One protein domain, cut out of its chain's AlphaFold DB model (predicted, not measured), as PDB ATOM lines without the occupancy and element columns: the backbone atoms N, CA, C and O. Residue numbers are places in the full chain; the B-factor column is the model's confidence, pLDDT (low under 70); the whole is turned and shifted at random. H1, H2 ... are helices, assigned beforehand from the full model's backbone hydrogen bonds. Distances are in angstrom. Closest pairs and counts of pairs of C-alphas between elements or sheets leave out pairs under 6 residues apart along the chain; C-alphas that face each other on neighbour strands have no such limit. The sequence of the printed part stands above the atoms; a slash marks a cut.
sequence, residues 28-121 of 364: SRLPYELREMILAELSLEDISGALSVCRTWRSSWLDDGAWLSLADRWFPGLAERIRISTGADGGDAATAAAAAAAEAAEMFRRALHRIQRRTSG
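Overview. This is residues 28 to 121 of the 364 residues of the protein "F-box domain-containing protein" of Eutypa lata (strain UCR-EL1) (UniProt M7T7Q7). One long helix, H6, is the spine, with shorter helices gathered about it: H4 and H5 pack on its residues 100 to 108, and H2 crosses it at residues 112 to 116. H3 folds back from H2, and H1 runs nearly parallel to H4, away from H6; residues 89 to 95 stick out at one end. The printed part has 94 residues with six named helices, H1 to H6, and no named strand: all helix. It is compact, with a radius of gyration of the C-alphas of 13.6 A and spans of 40 by 33 by 21 A.

Arrangement. H1, residues 32 to 41, is close but not clearly touching H4, residues 64 to 74: a shallow tilt of 17 degrees, the same way, the closest C-alphas, Glu 36 and Ala 66, 7.2 A apart. H2, residues 44 to 53, and H3, residues 55 to 61, touch only at the corner by their link, the closest C-alphas, Leu 51 and Arg 58, 4.7 A apart. H6, residues 93 to 119, is the hub. With residues 112 to 116 alone it touches H2 at a steep tilt of 59 degrees, closest C-alphas Ser 48 and His 113, 6.9 A. It touches H4 at a shallow tilt of 29 degrees, closest C-alphas Trp 67 and Ala 105, 6.3 A. H5, residues 78 to 86, touches H6 at a steep tilt of 46 degrees, closest C-alphas Ile 82 and Ala 104, 5.9 A. H1 and H6 are apart. In H2, H3, H5 and H6 every O i to N i+4 pair is within hydrogen-bond range; H1 has 5 of 6, H4 6 of 7.

Along the chain. H1 begins at C-alpha 32 (49.274, -14.213, 19.018). H4 is 16.3 A long and H6 37.9 A, ending at C-alpha 119 (42.595, -9.300, 46.973).

Size, cuts and confidence. The C-alphas farthest apart, Asp 92 and Gly 121, are 44.3 A apart. The printed part has no cut and no long link. Residues 88 to 92 have pLDDT under 70.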
ATOM      1  N   SER A  28      48.245  -4.435  19.715       84.19
ATOM      2  CA  SER A  28      47.255  -4.814  18.703       84.19
ATOM      3  C   SER A  28      47.876  -5.304  17.389       84.19
ATOM      4  O   SER A  28      47.175  -5.890  16.567       84.19
ATOM      5  N   ARG A  29      49.177  -5.062  17.165       88.19
ATOM      6  CA  ARG A  29      49.924  -5.510  15.976       88.19
ATOM      7  C   ARG A  29      50.719  -6.793  16.192       88.19
ATOM      8  O   ARG A  29      51.230  -7.344  15.219       88.19
ATOM      9  N   LEU A  30      50.875  -7.240  17.435       89.69
ATOM     10  CA  LEU A  30      51.679  -8.418  17.728       89.69
ATOM     11  C   LEU A  30      50.950  -9.701  17.289       89.69
ATOM     12  O   LEU A  30      49.755  -9.855  17.567       89.69
ATOM     13  N   PRO A  31      51.672 -10.654  16.668       90.75
ATOM     14  CA  PRO A  31      51.215 -12.033  16.533       90.75
ATOM     15  C   PRO A  31      50.749 -12.609  17.875       90.75
ATOM     16  O   PRO A  31      51.173 -12.158  18.946       90.75
ATOM     17  N   TYR A  32      49.853 -13.594  17.823       85.69
ATOM     18  CA  TYR A  32      49.274 -14.213  19.018       85.69
ATOM     19  C   TYR A  32      50.353 -14.763  19.963       85.69
ATOM     20  O   TYR A  32      50.291 -14.541  21.168       85.69
ATOM     21  N   GLU A  33      51.396 -15.373  19.407       90.19
ATOM     22  CA  GLU A  33      52.493 -16.004  20.138       90.19
ATOM     23  C   GLU A  33      53.265 -14.985  20.984       90.19
ATOM     24  O   GLU A  33      53.571 -15.238  22.147       90.19
ATOM     25  N   LEU A  34      53.526 -13.793  20.436       91.62
ATOM     26  CA  LEU A  34      54.197 -12.723  21.178       91.62
ATOM     27  C   LEU A  34      53.288 -12.122  22.257       91.62
ATOM     28  O   LEU A  34      53.782 -11.712  23.307       91.62
ATOM     29  N   ARG A  35      51.967 -12.085  22.032       89.00
ATOM     30  CA  ARG A  35      51.005 -11.668  23.066       89.00
ATOM     31  C   ARG A  35      50.971 -12.665  24.222       89.00
ATOM     32  O   ARG A  35      51.025 -12.230  25.366       89.00
ATOM     33  N   GLU A  36      50.945 -13.964  23.939       86.31
ATOM     34  CA  GLU A  36      51.047 -15.032  24.945       86.31
ATOM     35  C   GLU A  36      52.355 -14.938  25.746       86.31
ATOM     36  O   GLU A  36      52.317 -14.983  26.973       86.31
ATOM     37  N   MET A  37      53.499 -14.701  25.089       90.50
ATOM     38  CA  MET A  37      54.778 -14.489  25.787       90.50
ATOM     39  C   MET A  37      54.746 -13.273  26.719       90.50
ATOM     40  O   MET A  37      55.245 -13.346  27.835       90.50
ATOM     41  N   ILE A  38      54.137 -12.159  26.296       91.62
ATOM     42  CA  ILE A  38      53.965 -10.991  27.171       91.62
ATOM     43  C   ILE A  38      53.043 -11.345  28.342       91.62
ATOM     44  O   ILE A  38      53.395 -11.082  29.487       91.62
ATOM     45  N   LEU A  39      51.892 -11.974  28.082       87.88
ATOM     46  CA  LEU A  39      50.941 -12.396  29.118       87.88
ATOM     47  C   LEU A  39      51.573 -13.358  30.136       87.88
ATOM     48  O   LEU A  39      51.201 -13.328  31.310       87.88
ATOM     49  N   ALA A  40      52.537 -14.181  29.716       88.00
ATOM     50  CA  ALA A  40      53.298 -15.057  30.600       88.00
ATOM     51  C   ALA A  40      54.097 -14.270  31.659       88.00
ATOM     52  O   ALA A  40      54.176 -14.709  32.806       88.00
ATOM     53  N   GLU A  41      54.587 -13.078  31.324       93.00
ATOM     54  CA  GLU A  41      55.396 -12.237  32.217       93.00
ATOM     55  C   GLU A  41      54.571 -11.254  33.062       93.00
ATOM     56  O   GLU A  41      55.068 -10.721  34.054       93.00
ATOM     57  N   LEU A  42      53.309 -11.004  32.702       91.75
ATOM     58  CA  LEU A  42      52.467 -10.054  33.432       91.75
ATOM     59  C   LEU A  42      51.924 -10.641  34.738       91.75
ATOM     60  O   LEU A  42      51.444 -11.779  34.796       91.75
ATOM     61  N   SER A  43      51.928  -9.815  35.786       91.31
ATOM     62  CA  SER A  43      51.213 -10.121  37.018       91.31
ATOM     63  C   SER A  43      49.703  -9.952  36.832       91.31
ATOM     64  O   SER A  43      49.211  -9.353  35.871       91.31
ATOM     65  N   LEU A  44      48.939 -10.447  37.809       88.44
ATOM     66  CA  LEU A  44      47.493 -10.259  37.825       88.44
ATOM     67  C   LEU A  44      47.123  -8.766  37.766       88.44
ATOM     68  O   LEU A  44      46.182  -8.397  37.064       88.44
ATOM     69  N   GLU A  45      47.846  -7.920  38.503       87.81
ATOM     70  CA  GLU A  45      47.609  -6.473  38.586       87.81
ATOM     71  C   GLU A  45      47.829  -5.789  37.237       87.81
ATOM     72  O   GLU A  45      46.944  -5.056  36.777       87.81
ATOM     73  N   ASP A  46      48.933  -6.121  36.564       92.06
ATOM     74  CA  ASP A  46      49.280  -5.577  35.248       92.06
ATOM     75  C   ASP A  46      48.179  -5.851  34.225       92.06
ATOM     76  O   ASP A  46      47.794  -4.969  33.454       92.06
ATOM     77  N   ILE A  47      47.600  -7.053  34.257       91.19
ATOM     78  CA  ILE A  47      46.554  -7.446  33.308       91.19
ATOM     79  C   ILE A  47      45.286  -6.644  33.491       91.19
ATOM     80  O   ILE A  47      44.673  -6.222  32.515       91.19
ATOM     81  N   SER A  48      44.882  -6.376  34.723       88.88
ATOM     82  CA  SER A  48      43.714  -5.525  34.937       88.88
ATOM     83  C   SER A  48      43.955  -4.078  34.543       88.88
ATOM     84  O   SER A  48      43.068  -3.452  33.947       88.88
ATOM     85  N   GLY A  49      45.163  -3.568  34.806       88.81
ATOM     86  CA  GLY A  49      45.595  -2.269  34.303       88.81
ATOM     87  C   GLY A  49      45.463  -2.211  32.784       88.81
ATOM     88  O   GLY A  49      44.767  -1.353  32.241       88.81
ATOM     89  N   ALA A  50      46.018  -3.197  32.095       90.12
ATOM     90  CA  ALA A  50      46.009  -3.275  30.646       90.12
ATOM     91  C   ALA A  50      44.621  -3.494  30.018       90.12
ATOM     92  O   ALA A  50      44.276  -2.826  29.041       90.12
ATOM     93  N   LEU A  51      43.760  -4.327  30.614       89.88
ATOM     94  CA  LEU A  51      42.350  -4.469  30.212       89.88
ATOM     95  C   LEU A  51      41.545  -3.166  30.399       89.88
ATOM     96  O   LEU A  51      40.437  -3.014  29.853       89.88
ATOM     97  N   SER A  52      42.090  -2.222  31.168       87.38
ATOM     98  CA  SER A  52      41.525  -0.896  31.421       87.38
ATOM     99  C   SER A  52      42.109   0.206  30.525       87.38
ATOM    100  O   SER A  52      41.496   1.269  30.459       87.38
ATOM    101  N   VAL A  53      43.199  -0.044  29.781       89.25
ATOM    102  CA  VAL A  53      43.867   0.951  28.910       89.25
ATOM    103  C   VAL A  53      42.947   1.424  27.785       89.25
ATOM    104  O   VAL A  53      42.616   2.605  27.693       89.25
ATOM    105  N   CYS A  54      42.508   0.515  26.911       88.44
ATOM    106  CA  CYS A  54      41.617   0.848  25.802       88.44
ATOM    107  C   CYS A  54      40.765  -0.356  25.370       88.44
ATOM    108  O   CYS A  54      40.949  -1.481  25.836       88.44
ATOM    109  N   ARG A  55      39.786  -0.119  24.484       88.75
ATOM    110  CA  ARG A  55      38.919  -1.193  23.965       88.75
ATOM    111  C   ARG A  55      39.697  -2.196  23.115       88.75
ATOM    112  O   ARG A  55      39.423  -3.379  23.230       88.75
ATOM    113  N   THR A  56      40.664  -1.732  22.325       89.75
ATOM    114  CA  THR A  56      41.457  -2.590  21.438       89.75
ATOM    115  C   THR A  56      42.301  -3.580  22.235       89.75
ATOM    116  O   THR A  56      42.169  -4.774  22.017       89.75
ATOM    117  N   TRP A  57      43.041  -3.113  23.249       89.88
ATOM    118  CA  TRP A  57      43.803  -3.980  24.161       89.88
ATOM    119  C   TRP A  57      42.912  -5.014  24.836       89.88
ATOM    120  O   TRP A  57      43.229  -6.199  24.863       89.88
ATOM    121  N   ARG A  58      41.752  -4.570  25.330       91.31
ATOM    122  CA  ARG A  58      40.774  -5.462  25.943       91.31
ATOM    123  C   ARG A  58      40.312  -6.550  24.978       91.31
ATOM    124  O   ARG A  58      40.286  -7.705  25.373       91.31
ATOM    125  N   SER A  59      39.959  -6.199  23.744       88.94
ATOM    126  CA  SER A  59      39.570  -7.181  22.727       88.94
ATOM    127  C   SER A  59      40.723  -8.118  22.369       88.94
ATOM    128  O   SER A  59      40.511  -9.316  22.259       88.94
ATOM    129  N   SER A  60      41.948  -7.602  22.251       88.38
ATOM    130  CA  SER A  60      43.130  -8.408  21.932       88.38
ATOM    131  C   SER A  60      43.524  -9.385  23.041       88.38
ATOM    132  O   SER A  60      44.155 -10.393  22.741       88.38
ATOM    133  N   TRP A  61      43.234  -9.078  24.307       89.50
ATOM    134  CA  TRP A  61      43.630  -9.903  25.461       89.50
ATOM    135  C   TRP A  61      42.501 -10.772  26.002       89.50
ATOM    136  O   TRP A  61      42.747 -11.665  26.807       89.50
ATOM    137  N   LEU A  62      41.269 -10.505  25.576       90.38
ATOM    138  CA  LEU A  62      40.104 -11.328  25.878       90.38
ATOM    139  C   LEU A  62      39.626 -12.127  24.662       90.38
ATOM    140  O   LEU A  62      38.477 -12.550  24.625       90.38
ATOM    141  N   ASP A  63      40.501 -12.310  23.676       89.62
ATOM    142  CA  ASP A  63      40.286 -13.255  22.586       89.62
ATOM    143  C   ASP A  63      40.174 -14.690  23.134       89.62
ATOM    144  O   ASP A  63      40.683 -14.976  24.225       89.62
ATOM    145  N   ASP A  64      39.513 -15.582  22.396       76.19
ATOM    146  CA  ASP A  64      39.018 -16.870  22.914       76.19
ATOM    147  C   ASP A  64      40.104 -17.746  23.545       76.19
ATOM    148  O   ASP A  64      39.863 -18.378  24.573       76.19
ATOM    149  N   GLY A  65      41.313 -17.750  22.978       82.81
ATOM    150  CA  GLY A  65      42.454 -18.469  23.553       82.81
ATOM    151  C   GLY A  65      43.037 -17.777  24.785       82.81
ATOM    152  O   GLY A  65      43.287 -18.415  25.804       82.81
ATOM    153  N   ALA A  66      43.189 -16.453  24.722       87.62
ATOM    154  CA  ALA A  66      43.912 -15.693  25.731       87.62
ATOM    155  C   ALA A  66      43.197 -15.724  27.087       87.62
ATOM    156  O   ALA A  66      43.804 -16.086  28.090       87.62
ATOM    157  N   TRP A  67      41.900 -15.396  27.157       91.06
ATOM    158  CA  TRP A  67      41.227 -15.348  28.463       91.06
ATOM    159  C   TRP A  67      41.123 -16.729  29.124       91.06
ATOM    160  O   TRP A  67      41.141 -16.802  30.353       91.06
ATOM    161  N   LEU A  68      41.057 -17.810  28.334       90.31
ATOM    162  CA  LEU A  68      41.108 -19.184  28.832       90.31
ATOM    163  C   LEU A  68      42.471 -19.496  29.450       90.31
ATOM    164  O   LEU A  68      42.508 -19.913  30.606       90.31
ATOM    165  N   SER A  69      43.573 -19.195  28.750       89.12
ATOM    166  CA  SER A  69      44.933 -19.327  29.293       89.12
ATOM    167  C   SER A  69      45.089 -18.558  30.612       89.12
ATOM    168  O   SER A  69      45.630 -19.074  31.591       89.12
ATOM    169  N   LEU A  70      44.564 -17.328  30.675       90.69
ATOM    170  CA  LEU A  70      44.601 -16.491  31.879       90.69
ATOM    171  C   LEU A  70      43.734 -17.059  33.016       90.69
ATOM    172  O   LEU A  70      44.136 -17.027  34.183       90.69
ATOM    173  N   ALA A  71      42.545 -17.572  32.696       91.50
ATOM    174  CA  ALA A  71      41.655 -18.207  33.660       91.50
ATOM    175  C   ALA A  71      42.272 -19.483  34.237       91.50
ATOM    176  O   ALA A  71      42.298 -19.626  35.454       91.50
ATOM    177  N   ASP A  72      42.820 -20.361  33.401       90.12
ATOM    178  CA  ASP A  72      43.437 -21.611  33.846       90.12
ATOM    179  C   ASP A  72      44.710 -21.359  34.666       90.12
ATOM    180  O   ASP A  72      44.964 -22.062  35.644       90.12
ATOM    181  N   ARG A  73      45.470 -20.304  34.338       89.88
ATOM    182  CA  ARG A  73      46.683 -19.925  35.072       89.88
ATOM    183  C   ARG A  73      46.409 -19.423  36.489       89.88
ATOM    184  O   ARG A  73      47.106 -19.833  37.414       89.88
ATOM    185  N   TRP A  74      45.459 -18.500  36.671       89.12
ATOM    186  CA  TRP A  74      45.246 -17.848  37.977       89.12
ATOM    187  C   TRP A  74      44.013 -18.325  38.733       89.12
ATOM    188  O   TRP A  74      43.985 -18.230  39.960       89.12
ATOM    189  N   PHE A  75      42.995 -18.819  38.034       90.50
ATOM    190  CA  PHE A  75      41.714 -19.201  38.626       90.50
ATOM    191  C   PHE A  75      41.209 -20.533  38.058       90.50
ATOM    192  O   PHE A  75      40.176 -20.549  37.376       90.50
ATOM    193  N   PRO A  76      41.890 -21.658  38.358       88.81
ATOM    194  CA  PRO A  76      41.456 -22.973  37.905       88.81
ATOM    195  C   PRO A  76      39.966 -23.208  38.196       88.81
ATOM    196  O   PRO A  76      39.487 -22.980  39.309       88.81
ATOM    197  N   GLY A  77      39.212 -23.615  37.173       88.44
ATOM    198  CA  GLY A  77      37.761 -23.833  37.253       88.44
ATOM    199  C   GLY A  77      36.884 -22.600  36.983       88.44
ATOM    200  O   GLY A  77      35.674 -22.749  36.796       88.44
ATOM    201  N   LEU A  78      37.449 -21.388  36.890       89.00
ATOM    202  CA  LEU A  78      36.694 -20.199  36.471       89.00
ATOM    203  C   LEU A  78      36.252 -20.310  35.009       89.00
ATOM    204  O   LEU A  78      35.102 -19.992  34.707       89.00
ATOM    205  N   ALA A  79      37.139 -20.786  34.132       89.81
ATOM    206  CA  ALA A  79      36.831 -21.022  32.725       89.81
ATOM    207  C   ALA A  79      35.643 -21.975  32.565       89.81
ATOM    208  O   ALA A  79      34.668 -21.645  31.894       89.81
ATOM    209  N   GLU A  80      35.678 -23.110  33.264       89.81
ATOM    210  CA  GLU A  80      34.610 -24.108  33.220       89.81
ATOM    211  C   GLU A  80      33.278 -23.550  33.727       89.81
ATOM    212  O   GLU A  80      32.241 -23.684  33.079       89.81
ATOM    213  N   ARG A  81      33.303 -22.813  34.841       89.19
ATOM    214  CA  ARG A  81      32.103 -22.154  35.362       89.19
ATOM    215  C   ARG A  81      31.506 -21.159  34.366       89.19
ATOM    216  O   ARG A  81      30.281 -21.058  34.278       89.19
ATOM    217  N   ILE A  82      32.347 -20.403  33.661       88.81
ATOM    218  CA  ILE A  82      31.894 -19.453  32.641       88.81
ATOM    219  C   ILE A  82      31.258 -20.210  31.475       88.81
ATOM    220  O   ILE A  82      30.141 -19.859  31.110       88.81
ATOM    221  N   ARG A  83      31.891 -21.282  30.978       87.62
ATOM    222  CA  ARG A  83      31.345 -22.128  29.899       87.62
ATOM    223  C   ARG A  83      29.973 -22.705  30.247       87.62
ATOM    224  O   ARG A  83      29.049 -22.598  29.444       87.62
ATOM    225  N   ILE A  84      29.825 -23.246  31.459       86.88
ATOM    226  CA  ILE A  84      28.542 -23.755  31.969       86.88
ATOM    227  C   ILE A  84      27.494 -22.633  32.006       86.88
ATOM    228  O   ILE A  84      26.340 -22.852  31.654       86.88
ATOM    229  N   SER A  85      27.893 -21.425  32.416       85.81
ATOM    230  CA  SER A  85      26.983 -20.278  32.541       85.81
ATOM    231  C   SER A  85      26.567 -19.686  31.192       85.81
ATOM    232  O   SER A  85      25.460 -19.168  31.091       85.81
ATOM    233  N   THR A  86      27.431 -19.743  30.173       86.88
ATOM    234  CA  THR A  86      27.124 -19.249  28.822       86.88
ATOM    235  C   THR A  86      26.202 -20.162  28.027       86.88
ATOM    236  O   THR A  86      25.698 -19.694  27.019       86.88
ATOM    237  N   GLY A  87      25.983 -21.413  28.459       75.69
ATOM    238  CA  GLY A  87      24.979 -22.326  27.898       75.69
ATOM    239  C   GLY A  87      25.037 -22.476  26.373       75.69
ATOM    240  O   GLY A  87      24.464 -21.681  25.637       75.69
ATOM    241  N   ALA A  88      25.678 -23.532  25.875       57.66
ATOM    242  CA  ALA A  88      25.679 -23.871  24.450       57.66
ATOM    243  C   ALA A  88      24.318 -24.446  23.986       57.66
ATOM    244  O   ALA A  88      24.250 -25.568  23.489       57.66
ATOM    245  N   ASP A  89      23.225 -23.700  24.147       53.97
ATOM    246  CA  ASP A  89      21.892 -24.118  23.705       53.97
ATOM    247  C   ASP A  89      21.633 -23.672  22.251       53.97
ATOM    248  O   ASP A  89      21.097 -22.604  21.965       53.97
ATOM    249  N   GLY A  90      22.051 -24.527  21.313       56.19
ATOM    250  CA  GLY A  90      21.266 -24.946  20.137       56.19
ATOM    251  C   GLY A  90      20.814 -23.946  19.056       56.19
ATOM    252  O   GLY A  90      19.999 -24.341  18.225       56.19
ATOM    253  N   GLY A  91      21.285 -22.699  19.022       61.81
ATOM    254  CA  GLY A  91      21.004 -21.741  17.932       61.81
ATOM    255  C   GLY A  91      22.074 -21.716  16.830       61.81
ATOM    256  O   GLY A  91      23.159 -22.259  17.028       61.81
ATOM    257  N   ASP A  92      21.785 -21.072  15.685       65.44
ATOM    258  CA  ASP A  92      22.677 -20.925  14.514       65.44
ATOM    259  C   ASP A  92      24.167 -20.813  14.895       65.44
ATOM    260  O   ASP A  92      24.641 -19.795  15.411       65.44
ATOM    261  N   ALA A  93      24.901 -21.901  14.637       71.94
ATOM    262  CA  ALA A  93      26.084 -22.272  15.410       71.94
ATOM    263  C   ALA A  93      27.231 -21.250  15.375       71.94
ATOM    264  O   ALA A  93      27.939 -21.091  16.364       71.94
ATOM    265  N   ALA A  94      27.431 -20.544  14.262       76.44
ATOM    266  CA  ALA A  94      28.598 -19.676  14.091       76.44
ATOM    267  C   ALA A  94      28.437 -18.306  14.774       76.44
ATOM    268  O   ALA A  94      29.309 -17.873  15.528       76.44
ATOM    269  N   THR A  95      27.318 -17.617  14.540       78.00
ATOM    270  CA  THR A  95      27.081 -16.283  15.115       78.00
ATOM    271  C   THR A  95      26.766 -16.375  16.607       78.00
ATOM    272  O   THR A  95      27.216 -15.530  17.382       78.00
ATOM    273  N   ALA A  96      26.047 -17.424  17.023       79.31
ATOM    274  CA  ALA A  96      25.785 -17.694  18.432       79.31
ATOM    275  C   ALA A  96      27.084 -18.000  19.199       79.31
ATOM    276  O   ALA A  96      27.274 -17.472  20.293       79.31
ATOM    277  N   ALA A  97      28.013 -18.760  18.602       80.56
ATOM    278  CA  ALA A  97      29.308 -19.050  19.220       80.56
ATOM    279  C   ALA A  97      30.151 -17.787  19.434       80.56
ATOM    280  O   ALA A  97      30.657 -17.580  20.532       80.56
ATOM    281  N   ALA A  98      30.247 -16.906  18.431       82.19
ATOM    282  CA  ALA A  98      31.004 -15.657  18.557       82.19
ATOM    283  C   ALA A  98      30.419 -14.713  19.629       82.19
ATOM    284  O   ALA A  98      31.160 -14.050  20.359       82.19
ATOM    285  N   ALA A  99      29.088 -14.656  19.754       84.38
ATOM    286  CA  ALA A  99      28.430 -13.877  20.801       84.38
ATOM    287  C   ALA A  99      28.669 -14.472  22.202       84.38
ATOM    288  O   ALA A  99      28.995 -13.729  23.129       84.38
ATOM    289  N   ALA A 100      28.568 -15.798  22.342       85.25
ATOM    290  CA  ALA A 100      28.827 -16.505  23.597       85.25
ATOM    291  C   ALA A 100      30.291 -16.367  24.048       85.25
ATOM    292  O   ALA A 100      30.555 -16.127  25.224       85.25
ATOM    293  N   ALA A 101      31.235 -16.438  23.108       86.19
ATOM    294  CA  ALA A 101      32.655 -16.160  23.312       86.19
ATOM    295  C   ALA A 101      32.897 -14.758  23.897       86.19
ATOM    296  O   ALA A 101      33.513 -14.606  24.956       86.19
ATOM    297  N   ALA A 102      32.329 -13.725  23.265       88.00
ATOM    298  CA  ALA A 102      32.435 -12.349  23.749       88.00
ATOM    299  C   ALA A 102      31.798 -12.160  25.141       88.00
ATOM    300  O   ALA A 102      32.313 -11.403  25.973       88.00
ATOM    301  N   GLU A 103      30.691 -12.852  25.418       90.31
ATOM    302  CA  GLU A 103      30.057 -12.848  26.737       90.31
ATOM    303  C   GLU A 103      30.924 -13.547  27.794       90.31
ATOM    304  O   GLU A 103      31.103 -13.009  28.893       90.31
ATOM    305  N   ALA A 104      31.518 -14.696  27.463       90.50
ATOM    306  CA  ALA A 104      32.432 -15.438  28.326       90.50
ATOM    307  C   ALA A 104      33.661 -14.598  28.706       90.50
ATOM    308  O   ALA A 104      33.976 -14.446  29.891       90.50
ATOM    309  N   ALA A 105      34.287 -13.969  27.713       89.88
ATOM    310  CA  ALA A 105      35.381 -13.017  27.870       89.88
ATOM    311  C   ALA A 105      35.027 -11.860  28.826       89.88
ATOM    312  O   ALA A 105      35.780 -11.516  29.747       89.88
ATOM    313  N   GLU A 106      33.846 -11.263  28.658       90.62
ATOM    314  CA  GLU A 106      33.374 -10.182  29.527       90.62
ATOM    315  C   GLU A 106      33.038 -10.684  30.944       90.62
ATOM    316  O   GLU A 106      33.313  -9.988  31.933       90.62
ATOM    317  N   MET A 107      32.495 -11.896  31.084       90.81
ATOM    318  CA  MET A 107      32.288 -12.543  32.380       90.81
ATOM    319  C   MET A 107      33.607 -12.794  33.108       90.81
ATOM    320  O   MET A 107      33.695 -12.481  34.303       90.81
ATOM    321  N   PHE A 108      34.634 -13.272  32.401       93.00
ATOM    322  CA  PHE A 108      35.986 -13.423  32.933       93.00
ATOM    323  C   PHE A 108      36.524 -12.082  33.423       93.00
ATOM    324  O   PHE A 108      36.886 -11.966  34.593       93.00
ATOM    325  N   ARG A 109      36.471 -11.027  32.604       91.75
ATOM    326  CA  ARG A 109      36.932  -9.685  33.000       91.75
ATOM    327  C   ARG A 109      36.232  -9.179  34.262       91.75
ATOM    328  O   ARG A 109      36.871  -8.638  35.169       91.75
ATOM    329  N   ARG A 110      34.910  -9.357  34.355       89.00
ATOM    330  CA  ARG A 110      34.131  -8.990  35.553       89.00
ATOM    331  C   ARG A 110      34.503  -9.840  36.762       89.00
ATOM    332  O   ARG A 110      34.447  -9.339  37.885       89.00
ATOM    333  N   ALA A 111      34.802 -11.123  36.573       89.44
ATOM    334  CA  ALA A 111      35.262 -12.007  37.636       89.44
ATOM    335  C   ALA A 111      36.659 -11.597  38.117       89.44
ATOM    336  O   ALA A 111      36.813 -11.327  39.303       89.44
ATOM    337  N   LEU A 112      37.612 -11.419  37.202       89.75
ATOM    338  CA  LEU A 112      38.965 -10.931  37.460       89.75
ATOM    339  C   LEU A 112      38.945  -9.632  38.268       89.75
ATOM    340  O   LEU A 112      39.519  -9.560  39.348       89.75
ATOM    341  N   HIS A 113      38.204  -8.624  37.808       85.56
ATOM    342  CA  HIS A 113      38.110  -7.346  38.507       85.56
ATOM    343  C   HIS A 113      37.429  -7.469  39.884       85.56
ATOM    344  O   HIS A 113      37.799  -6.769  40.826       85.56
ATOM    345  N   ARG A 114      36.454  -8.377  40.048       83.38
ATOM    346  CA  ARG A 114      35.878  -8.687  41.371       83.38
ATOM    347  C   ARG A 114      36.901  -9.349  42.289       83.38
ATOM    348  O   ARG A 114      36.959  -8.988  43.460       83.38
ATOM    349  N   ILE A 115      37.681 -10.298  41.777       84.25
ATOM    350  CA  ILE A 115      38.711 -11.002  42.541       84.25
ATOM    351  C   ILE A 115      39.798 -10.022  42.961       84.25
ATOM    352  O   ILE A 115      40.072  -9.916  44.146       84.25
ATOM    353  N   GLN A 116      40.313  -9.218  42.039       83.88
ATOM    354  CA  GLN A 116      41.301  -8.198  42.363       83.88
ATOM    355  C   GLN A 116      40.811  -7.184  43.378       83.88
ATOM    356  O   GLN A 116      41.521  -6.868  44.321       83.88
ATOM    357  N   ARG A 117      39.577  -6.688  43.240       77.81
ATOM    358  CA  ARG A 117      39.005  -5.812  44.270       77.81
ATOM    359  C   ARG A 117      39.002  -6.488  45.632       77.81
ATOM    360  O   ARG A 117      39.269  -5.825  46.626       77.81
ATOM    361  N   ARG A 118      38.740  -7.795  45.681       75.12
ATOM    362  CA  ARG A 118      38.788  -8.570  46.923       75.12
ATOM    363  C   ARG A 118      40.210  -8.791  47.424       75.12
ATOM    364  O   ARG A 118      40.357  -8.817  48.634       75.12
ATOM    365  N   THR A 119      41.210  -8.983  46.567       78.88
ATOM    366  CA  THR A 119      42.595  -9.300  46.973       78.88
ATOM    367  C   THR A 119      43.485  -8.072  47.131       78.88
ATOM    368  O   THR A 119      44.513  -8.155  47.783       78.88
ATOM    369  N   SER A 120      43.076  -6.920  46.599       81.00
ATOM    370  CA  SER A 120      43.818  -5.651  46.664       81.00
ATOM    371  C   SER A 120      43.957  -5.065  48.071       81.00
ATOM    372  O   SER A 120      44.510  -3.984  48.233       81.00
ATOM    373  N   GLY A 121      43.369  -5.706  49.082       77.69
ATOM    374  CA  GLY A 121      43.306  -5.174  50.436       77.69
ATOM    375  C   GLY A 121      42.308  -4.032  50.604       77.69
ATOM    376  O   GLY A 121      42.003  -3.665  51.727       77.69
TER     377      GLY A 121